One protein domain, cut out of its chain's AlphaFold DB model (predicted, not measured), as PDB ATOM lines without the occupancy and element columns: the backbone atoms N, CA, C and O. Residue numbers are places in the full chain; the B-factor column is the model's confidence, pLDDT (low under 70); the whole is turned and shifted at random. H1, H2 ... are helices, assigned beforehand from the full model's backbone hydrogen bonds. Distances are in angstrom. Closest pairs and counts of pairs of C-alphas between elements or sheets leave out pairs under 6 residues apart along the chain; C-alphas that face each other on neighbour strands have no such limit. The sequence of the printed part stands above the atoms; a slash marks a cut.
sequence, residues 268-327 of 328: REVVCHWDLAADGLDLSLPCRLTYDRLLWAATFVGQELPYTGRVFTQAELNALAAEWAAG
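This is residues 268 to 327 of the 328 residues of an uncharacterized protein of Candidatus Bipolaricaulis sibiricus (UniProt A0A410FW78). A small helical hairpin, H2 and H3 side by side in opposite directions, has the short helix H1 set aslant near both of them. Two long loops, residues 274 to 290 and residues 299 to 313, make up much of the rest. The printed part has 60 residues, with three named helices in the order H1, H2, H3 and no named strand; the class is all helix, though 27 of the 60 residues are in named elements. The whole is compact, with a radius of gyration of the C-alphas of 10.7 A and spans of 27 by 26 by 15 A.

Find C-alpha 268 at (16.863, -32.654, 15.534); from there H1, residues 268 to 273, runs 8.5 A. Go on to C-alpha 291 at (9.520, -25.621, 24.648), where H2, residues 291 to 298, begins and runs 10.5 A. H3, residues 314 to 326, is the longest helix at 18.3 A and ends at C-alpha 326, at (19.667, -18.869, 20.010).

Look first at the C-alphas of Val 271 and Arg 293, 6.1 A apart, the closest of H1 and H2, which touch at a steep tilt of 51 degrees, opposite ways. H2 and H3 form a hairpin at a shallow tilt of 12 degrees, opposite ways. They touch, H3 with residues 317 to 321 alone; their closest C-alphas, of Ala 298 and Leu 317, are 6.7 A apart. H1 and H3 are close but not clearly touching, with the C-alphas of Arg 268 and Leu 320 closest at 6.8 A. In H1, H2 and H3 every O i to N i+4 pair is within hydrogen-bond range.

The two C-alphas farthest apart, of Gly 309 and Gly 327, are 28.2 A apart. The printed part has no cut. The links H1 to H2, with 17 residues, and H2 to H3, with 15, are long. Within the first, residues 274 to 275 make a short antiparallel pairing with residues 280 to 281. The model's mean pLDDT over the printed part is 95.3, and residue 327 is under 70.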
ATOM      1  N   ARG A 268      17.349 -33.993  15.867       95.75
ATOM      2  CA  ARG A 268      16.863 -32.654  15.534       95.75
ATOM      3  C   ARG A 268      15.627 -32.705  14.642       95.75
ATOM      4  O   ARG A 268      14.624 -32.090  14.987       95.75
ATOM      5  N   GLU A 269      15.699 -33.453  13.542       96.25
ATOM      6  CA  GLU A 269      14.583 -33.602  12.600       96.25
ATOM      7  C   GLU A 269      13.359 -34.207  13.291       96.25
ATOM      8  O   GLU A 269      12.255 -33.688  13.170       96.25
ATOM      9  N   VAL A 270      13.552 -35.258  14.093       97.19
ATOM     10  CA  VAL A 270      12.444 -35.888  14.826       97.19
ATOM     11  C   VAL A 270      11.788 -34.900  15.791       97.19
ATOM     12  O   VAL A 270      10.573 -34.735  15.761       97.19
ATOM     13  N   VAL A 271      12.575 -34.216  16.627       97.00
ATOM     14  CA  VAL A 271      12.040 -33.302  17.646       97.00
ATOM     15  C   VAL A 271      11.353 -32.096  17.013       97.00
ATOM     16  O   VAL A 271      10.284 -31.697  17.470       97.00
ATOM     17  N   CYS A 272      11.922 -31.510  15.956       95.94
ATOM     18  CA  CYS A 272      11.350 -30.309  15.352       95.94
ATOM     19  C   CYS A 272      10.117 -30.575  14.474       95.94
ATOM     20  O   CYS A 272       9.378 -29.627  14.194       95.94
ATOM     21  N   HIS A 273       9.884 -31.825  14.064       96.94
ATOM     22  CA  HIS A 273       8.719 -32.249  13.281       96.94
ATOM     23  C   HIS A 273       7.694 -33.064  14.077       96.94
ATOM     24  O   HIS A 273       6.659 -33.434  13.528       96.94
ATOM     25  N   TRP A 274       7.937 -33.337  15.362       97.00
ATOM     26  CA  TRP A 274       6.965 -34.062  16.175       97.00
ATOM     27  C   TRP A 274       5.687 -33.238  16.353       97.00
ATOM     28  O   TRP A 274       5.723 -32.097  16.833       97.00
ATOM     29  N   ASP A 275       4.549 -33.795  15.959       96.50
ATOM     30  CA  ASP A 275       3.238 -33.244  16.259       96.50
ATOM     31  C   ASP A 275       2.783 -33.777  17.620       96.50
ATOM     32  O   ASP A 275       2.445 -34.950  17.774       96.50
ATOM     33  N   LEU A 276       2.781 -32.899  18.623       94.38
ATOM     34  CA  LEU A 276       2.363 -33.237  19.984       94.38
ATOM     35  C   LEU A 276       0.856 -33.495  20.095       94.38
ATOM     36  O   LEU A 276       0.437 -34.179  21.023       94.38
ATOM     37  N   ALA A 277       0.038 -32.948  19.190       94.38
ATOM     38  CA  ALA A 277      -1.408 -33.147  19.216       94.38
ATOM     39  C   ALA A 277      -1.798 -34.507  18.626       94.38
ATOM     40  O   ALA A 277      -2.688 -35.173  19.156       94.38
ATOM     41  N   ALA A 278      -1.126 -34.917  17.548       94.19
ATOM     42  CA  ALA A 278      -1.327 -36.219  16.908       94.19
ATOM     43  C   ALA A 278      -0.457 -37.345  17.502       94.19
ATOM     44  O   ALA A 278      -0.655 -38.504  17.149       94.19
ATOM     45  N   ASP A 279       0.490 -37.000  18.381       94.56
ATOM     46  CA  ASP A 279       1.530 -37.877  18.936       94.56
ATOM     47  C   ASP A 279       2.264 -38.695  17.861       94.56
ATOM     48  O   ASP A 279       2.349 -39.925  17.901       94.56
ATOM     49  N   GLY A 280       2.772 -37.996  16.847       95.94
ATOM     50  CA  GLY A 280       3.416 -38.633  15.706       95.94
ATOM     51  C   GLY A 280       4.372 -37.719  14.954       95.94
ATOM     52  O   GLY A 280       4.375 -36.499  15.110       95.94
ATOM     53  N   LEU A 281       5.202 -38.329  14.110       96.88
ATOM     54  CA  LEU A 281       6.118 -37.605  13.239       96.88
ATOM     55  C   LEU A 281       5.366 -37.057  12.018       96.88
ATOM     56  O   LEU A 281       4.897 -37.838  11.190       96.88
ATOM     57  N   ASP A 282       5.334 -35.733  11.856       96.69
ATOM     58  CA  ASP A 282       4.803 -35.087  10.653       96.69
ATOM     59  C   ASP A 282       5.871 -34.209   9.988       96.69
ATOM     60  O   ASP A 282       6.059 -33.027  10.292       96.69
ATOM     61  N   LEU A 283       6.567 -34.808   9.020       97.12
ATOM     62  CA  LEU A 283       7.599 -34.137   8.228       97.12
ATOM     63  C   LEU A 283       7.026 -33.099   7.255       97.12
ATOM     64  O   LEU A 283       7.805 -32.383   6.628       97.12
ATOM     65  N   SER A 284       5.702 -32.982   7.118       95.31
ATOM     66  CA  SER A 284       5.064 -31.940   6.313       95.31
ATOM     67  C   SER A 284       4.948 -30.607   7.062       95.31
ATOM     68  O   SER A 284       4.863 -29.553   6.423       95.31
ATOM     69  N   LEU A 285       5.024 -30.621   8.398       92.75
ATOM     70  CA  LEU A 285       5.055 -29.413   9.222       92.75
ATOM     71  C   LEU A 285       6.393 -28.675   9.094       92.75
ATOM     72  O   LEU A 285       7.420 -29.315   8.893       92.75
ATOM     73  N   PRO A 286       6.443 -27.345   9.272       89.94
ATOM     74  CA  PRO A 286       7.710 -26.630   9.393       89.94
ATOM     75  C   PRO A 286       8.540 -27.135  10.586       89.94
ATOM     76  O   PRO A 286       8.020 -27.241  11.701       89.94
ATOM     77  N   CYS A 287       9.838 -27.366  10.372       91.94
ATOM     78  CA  CYS A 287      10.778 -27.707  11.440       91.94
ATOM     79  C   CYS A 287      10.872 -26.546  12.438       91.94
ATOM     80  O   CYS A 287      11.394 -25.477  12.119       91.94
ATOM     81  N   ARG A 288      10.341 -26.732  13.650       92.69
ATOM     82  CA  ARG A 288      10.398 -25.720  14.717       92.69
ATOM     83  C   ARG A 288      10.676 -26.370  16.061       92.69
ATOM     84  O   ARG A 288       9.893 -27.199  16.522       92.69
ATOM     85  N   LEU A 289      11.757 -25.962  16.716       94.19
ATOM     86  CA  LEU A 289      11.990 -26.316  18.111       94.19
ATOM     87  C   LEU A 289      11.122 -25.420  18.998       94.19
ATOM     88  O   LEU A 289      11.138 -24.196  18.875       94.19
ATOM     89  N   THR A 290      10.336 -26.041  19.869       93.94
ATOM     90  CA  THR A 290       9.487 -25.360  20.849       93.94
ATOM     91  C   THR A 290       9.765 -25.918  22.233       93.94
ATOM     92  O   THR A 290      10.272 -27.035  22.364       93.94
ATOM     93  N   TYR A 291       9.402 -25.160  23.268       94.25
ATOM     94  CA  TYR A 291       9.520 -25.621  24.648       94.25
ATOM     95  C   TYR A 291       8.836 -26.981  24.856       94.25
ATOM     96  O   TYR A 291       9.461 -27.902  25.373       94.25
ATOM     97  N   ASP A 292       7.603 -27.144  24.370       95.56
ATOM     98  CA  ASP A 292       6.842 -28.386  24.552       95.56
ATOM     99  C   ASP A 292       7.479 -29.577  23.821       95.56
ATOM    100  O   ASP A 292       7.528 -30.683  24.358       95.56
ATOM    101  N   ARG A 293       8.038 -29.360  22.622       96.25
ATOM    102  CA  ARG A 293       8.767 -30.402  21.876       96.25
ATOM    103  C   ARG A 293      10.061 -30.797  22.580       96.25
ATOM    104  O   ARG A 293      10.404 -31.975  22.607       96.25
ATOM    105  N   LEU A 294      10.770 -29.841  23.178       97.38
ATOM    106  CA  LEU A 294      11.960 -30.126  23.983       97.38
ATOM    107  C   LEU A 294      11.604 -30.864  25.278       97.38
ATOM    108  O   LEU A 294      12.323 -31.782  25.667       97.38
ATOM    109  N   LEU A 295      10.492 -30.503  25.926       97.19
ATOM    110  CA  LEU A 295       9.998 -31.193  27.116       97.19
ATOM    111  C   LEU A 295       9.603 -32.640  26.798       97.19
ATOM    112  O   LEU A 295       9.970 -33.548  27.541       97.19
ATOM    113  N   TRP A 296       8.926 -32.859  25.670       97.31
ATOM    114  CA  TRP A 296       8.662 -34.195  25.136       97.31
ATOM    115  C   TRP A 296       9.965 -34.955  24.857       97.31
ATOM    116  O   TRP A 296      10.153 -36.059  25.355       97.31
ATOM    117  N   ALA A 297      10.923 -34.350  24.152       97.50
ATOM    118  CA  ALA A 297      12.205 -34.994  23.860       97.50
ATOM    119  C   ALA A 297      12.967 -35.385  25.142       97.50
ATOM    120  O   ALA A 297      13.640 -36.417  25.181       97.50
ATOM    121  N   ALA A 298      12.835 -34.596  26.213       97.56
ATOM    122  CA  ALA A 298      13.467 -34.874  27.498       97.56
ATOM    123  C   ALA A 298      12.993 -36.189  28.137       97.56
ATOM    124  O   ALA A 298      13.779 -36.835  28.833       97.56
ATOM    125  N   THR A 299      11.762 -36.644  27.865       97.44
ATOM    126  CA  THR A 299      11.267 -37.932  28.386       97.44
ATOM    127  C   THR A 299      11.964 -39.137  27.751       97.44
ATOM    128  O   THR A 299      11.902 -40.235  28.300       97.44
ATOM    129  N   PHE A 300      12.647 -38.939  26.618       97.38
ATOM    130  CA  PHE A 300      13.387 -39.970  25.888       97.38
ATOM    131  C   PHE A 300      14.891 -39.979  26.191       97.38
ATOM    132  O   PHE A 300      15.620 -40.791  25.623       97.38
ATOM    133  N   VAL A 301      15.395 -39.122  27.087       97.56
ATOM    134  CA  VAL A 301      16.815 -39.159  27.472       97.56
ATOM    135  C   VAL A 301      17.147 -40.507  28.117       97.56
ATOM    136  O   VAL A 301      16.511 -40.934  29.079       97.56
ATOM    137  N   GLY A 302      18.164 -41.185  27.578       97.50
ATOM    138  CA  GLY A 302      18.544 -42.541  27.987       97.50
ATOM    139  C   GLY A 302      17.711 -43.651  27.335       97.50
ATOM    140  O   GLY A 302      17.938 -44.822  27.633       97.50
ATOM    141  N   GLN A 303      16.791 -43.306  26.431       97.69
ATOM    142  CA  GLN A 303      15.964 -44.230  25.649       97.69
ATOM    143  C   GLN A 303      16.167 -43.983  24.146       97.69
ATOM    144  O   GLN A 303      16.779 -42.991  23.746       97.69
ATOM    145  N   GLU A 304      15.698 -44.894  23.290       97.12
ATOM    146  CA  GLU A 304      15.673 -44.632  21.846       97.12
ATOM    147  C   GLU A 304      14.624 -43.559  21.543       97.12
ATOM    148  O   GLU A 304      13.450 -43.724  21.872       97.12
ATOM    149  N   LEU A 305      15.043 -42.476  20.883       96.31
ATOM    150  CA  LEU A 305      14.100 -41.520  20.315       96.31
ATOM    151  C   LEU A 305      13.510 -42.120  19.027       96.31
ATOM    152  O   LEU A 305      14.289 -42.602  18.189       96.31
ATOM    153  N   PRO A 306      12.179 -42.087  18.824       95.69
ATOM    154  CA  PRO A 306      11.540 -42.674  17.649       95.69
ATOM    155  C   PRO A 306      12.217 -42.269  16.334       95.69
ATOM    156  O   PRO A 306      12.693 -41.147  16.190       95.69
ATOM    157  N   TYR A 307      12.276 -43.188  15.366       96.06
ATOM    158  CA  TYR A 307      12.870 -42.981  14.031       96.06
ATOM    159  C   TYR A 307      14.384 -42.701  13.987       96.06
ATOM    160  O   TYR A 307      14.947 -42.637  12.894       96.06
ATOM    161  N   THR A 308      15.082 -42.624  15.125       96.50
ATOM    162  CA  THR A 308      16.541 -42.396  15.146       96.50
ATOM    163  C   THR A 308      17.363 -43.684  15.159       96.50
ATOM    164  O   THR A 308      18.478 -43.699  14.640       96.50
ATOM    165  N   GLY A 309      16.830 -44.789  15.701       95.19
ATOM    166  CA  GLY A 309      17.557 -46.062  15.782       95.19
ATOM    167  C   GLY A 309      18.675 -46.077  16.821       95.19
ATOM    168  O   GLY A 309      19.533 -46.960  16.772       95.19
ATOM    169  N   ARG A 310      18.727 -45.083  17.715       95.81
ATOM    170  CA  ARG A 310      19.780 -44.950  18.724       95.81
ATOM    171  C   ARG A 310      19.291 -44.243  19.978       95.81
ATOM    172  O   ARG A 310      18.304 -43.514  19.959       95.81
ATOM    173  N   VAL A 311      20.035 -44.435  21.065       97.56
ATOM    174  CA  VAL A 311      19.763 -43.773  22.342       97.56
ATOM    175  C   VAL A 311      19.952 -42.264  22.201       97.56
ATOM    176  O   VAL A 311      20.979 -41.807  21.692       97.56
ATOM    177  N   PHE A 312      18.960 -41.512  22.668       98.19
ATOM    178  CA  PHE A 312      18.995 -40.063  22.757       98.19
ATOM    179  C   PHE A 312      19.655 -39.631  24.062       98.19
ATOM    180  O   PHE A 312      19.337 -40.120  25.150       98.19
ATOM    181  N   THR A 313      20.631 -38.739  23.949       97.81
ATOM    182  CA  THR A 313      21.515 -38.382  25.060       97.81
ATOM    183  C   THR A 313      21.198 -37.001  25.627       97.81
ATOM    184  O   THR A 313      20.681 -36.121  24.941       97.81
ATOM    185  N   GLN A 314      21.593 -36.767  26.882       98.06
ATOM    186  CA  GLN A 314      21.472 -35.446  27.509       98.06
ATOM    187  C   GLN A 314      22.233 -34.361  26.728       98.06
ATOM    188  O   GLN A 314      21.787 -33.219  26.662       98.06
ATOM    189  N   ALA A 315      23.375 -34.710  26.128       97.56
ATOM    190  CA  ALA A 315      24.161 -33.779  25.323       97.56
ATOM    191  C   ALA A 315      23.381 -33.286  24.095       97.56
ATOM    192  O   ALA A 315      23.464 -32.114  23.740       97.56
ATOM    193  N   GLU A 316      22.584 -34.157  23.480       97.62
ATOM    194  CA  GLU A 316      21.772 -33.807  22.317       97.62
ATOM    195  C   GLU A 316      20.566 -32.967  22.697       97.62
ATOM    196  O   GLU A 316      20.296 -31.976  22.027       97.62
ATOM    197  N   LEU A 317      19.894 -33.291  23.805       97.94
ATOM    198  CA  LEU A 317      18.849 -32.423  24.342       97.94
ATOM    199  C   LEU A 317      19.392 -31.016  24.623       97.94
ATOM    200  O   LEU A 317      18.766 -30.030  24.245       97.94
ATOM    201  N   ASN A 318      20.575 -30.920  25.234       97.56
ATOM    202  CA  ASN A 318      21.217 -29.635  25.507       97.56
ATOM    203  C   ASN A 318      21.574 -28.883  24.215       97.56
ATOM    204  O   ASN A 318      21.431 -27.665  24.172       97.56
ATOM    205  N   ALA A 319      22.007 -29.586  23.162       97.00
ATOM    206  CA  ALA A 319      22.286 -28.981  21.861       97.00
ATOM    207  C   ALA A 319      21.012 -28.422  21.205       97.00
ATOM    208  O   ALA A 319      21.022 -27.290  20.728       97.00
ATOM    209  N   LEU A 320      19.899 -29.163  21.250       96.88
ATOM    210  CA  LEU A 320      18.604 -28.690  20.749       96.88
ATOM    211  C   LEU A 320      18.067 -27.513  21.574       96.88
ATOM    212  O   LEU A 320      17.537 -26.555  21.019       96.88
ATOM    213  N   ALA A 321      18.229 -27.550  22.897       95.69
ATOM    214  CA  ALA A 321      17.846 -26.441  23.765       95.69
ATOM    215  C   ALA A 321      18.681 -25.181  23.489       95.69
ATOM    216  O   ALA A 321      18.138 -24.080  23.497       95.69
ATOM    217  N   ALA A 322      19.979 -25.334  23.208       95.25
ATOM    218  CA  ALA A 322      20.846 -24.232  22.807       95.25
ATOM    219  C   ALA A 322      20.450 -23.653  21.438       95.25
ATOM    220  O   ALA A 322      20.411 -22.434  21.298       95.25
ATOM    221  N   GLU A 323      20.106 -24.501  20.461       93.75
ATOM    222  CA  GLU A 323      19.572 -24.061  19.162       93.75
ATOM    223  C   GLU A 323      18.273 -23.266  19.342       93.75
ATOM    224  O   GLU A 323      18.140 -22.167  18.815       93.75
ATOM    225  N   TRP A 324      17.342 -23.771  20.153       93.12
ATOM    226  CA  TRP A 324      16.105 -23.058  20.468       93.12
ATOM    227  C   TRP A 324      16.357 -21.714  21.171       93.12
ATOM    228  O   TRP A 324      15.737 -20.711  20.821       93.12
ATOM    229  N   ALA A 325      17.285 -21.673  22.133       88.50
ATOM    230  CA  ALA A 325      17.627 -20.461  22.875       88.50
ATOM    231  C   ALA A 325      18.330 -19.394  22.017       88.50
ATOM    232  O   ALA A 325      18.220 -18.208  22.323       88.50
ATOM    233  N   ALA A 326      19.034 -19.793  20.952       85.81
ATOM    234  CA  ALA A 326      19.667 -18.869  20.010       85.81
ATOM    235  C   ALA A 326      18.650 -18.096  19.143       85.81
ATOM    236  O   ALA A 326      19.003 -17.068  18.566       85.81
ATOM    237  N   GLY A 327      17.391 -18.545  19.105       69.06
ATOM    238  CA  GLY A 327      16.337 -17.967  18.277       69.06
ATOM    239  C   GLY A 327      16.398 -18.425  16.808       69.06
ATOM    240  O   GLY A 327      17.376 -19.048  16.395       69.06
TER     241      GLY A 327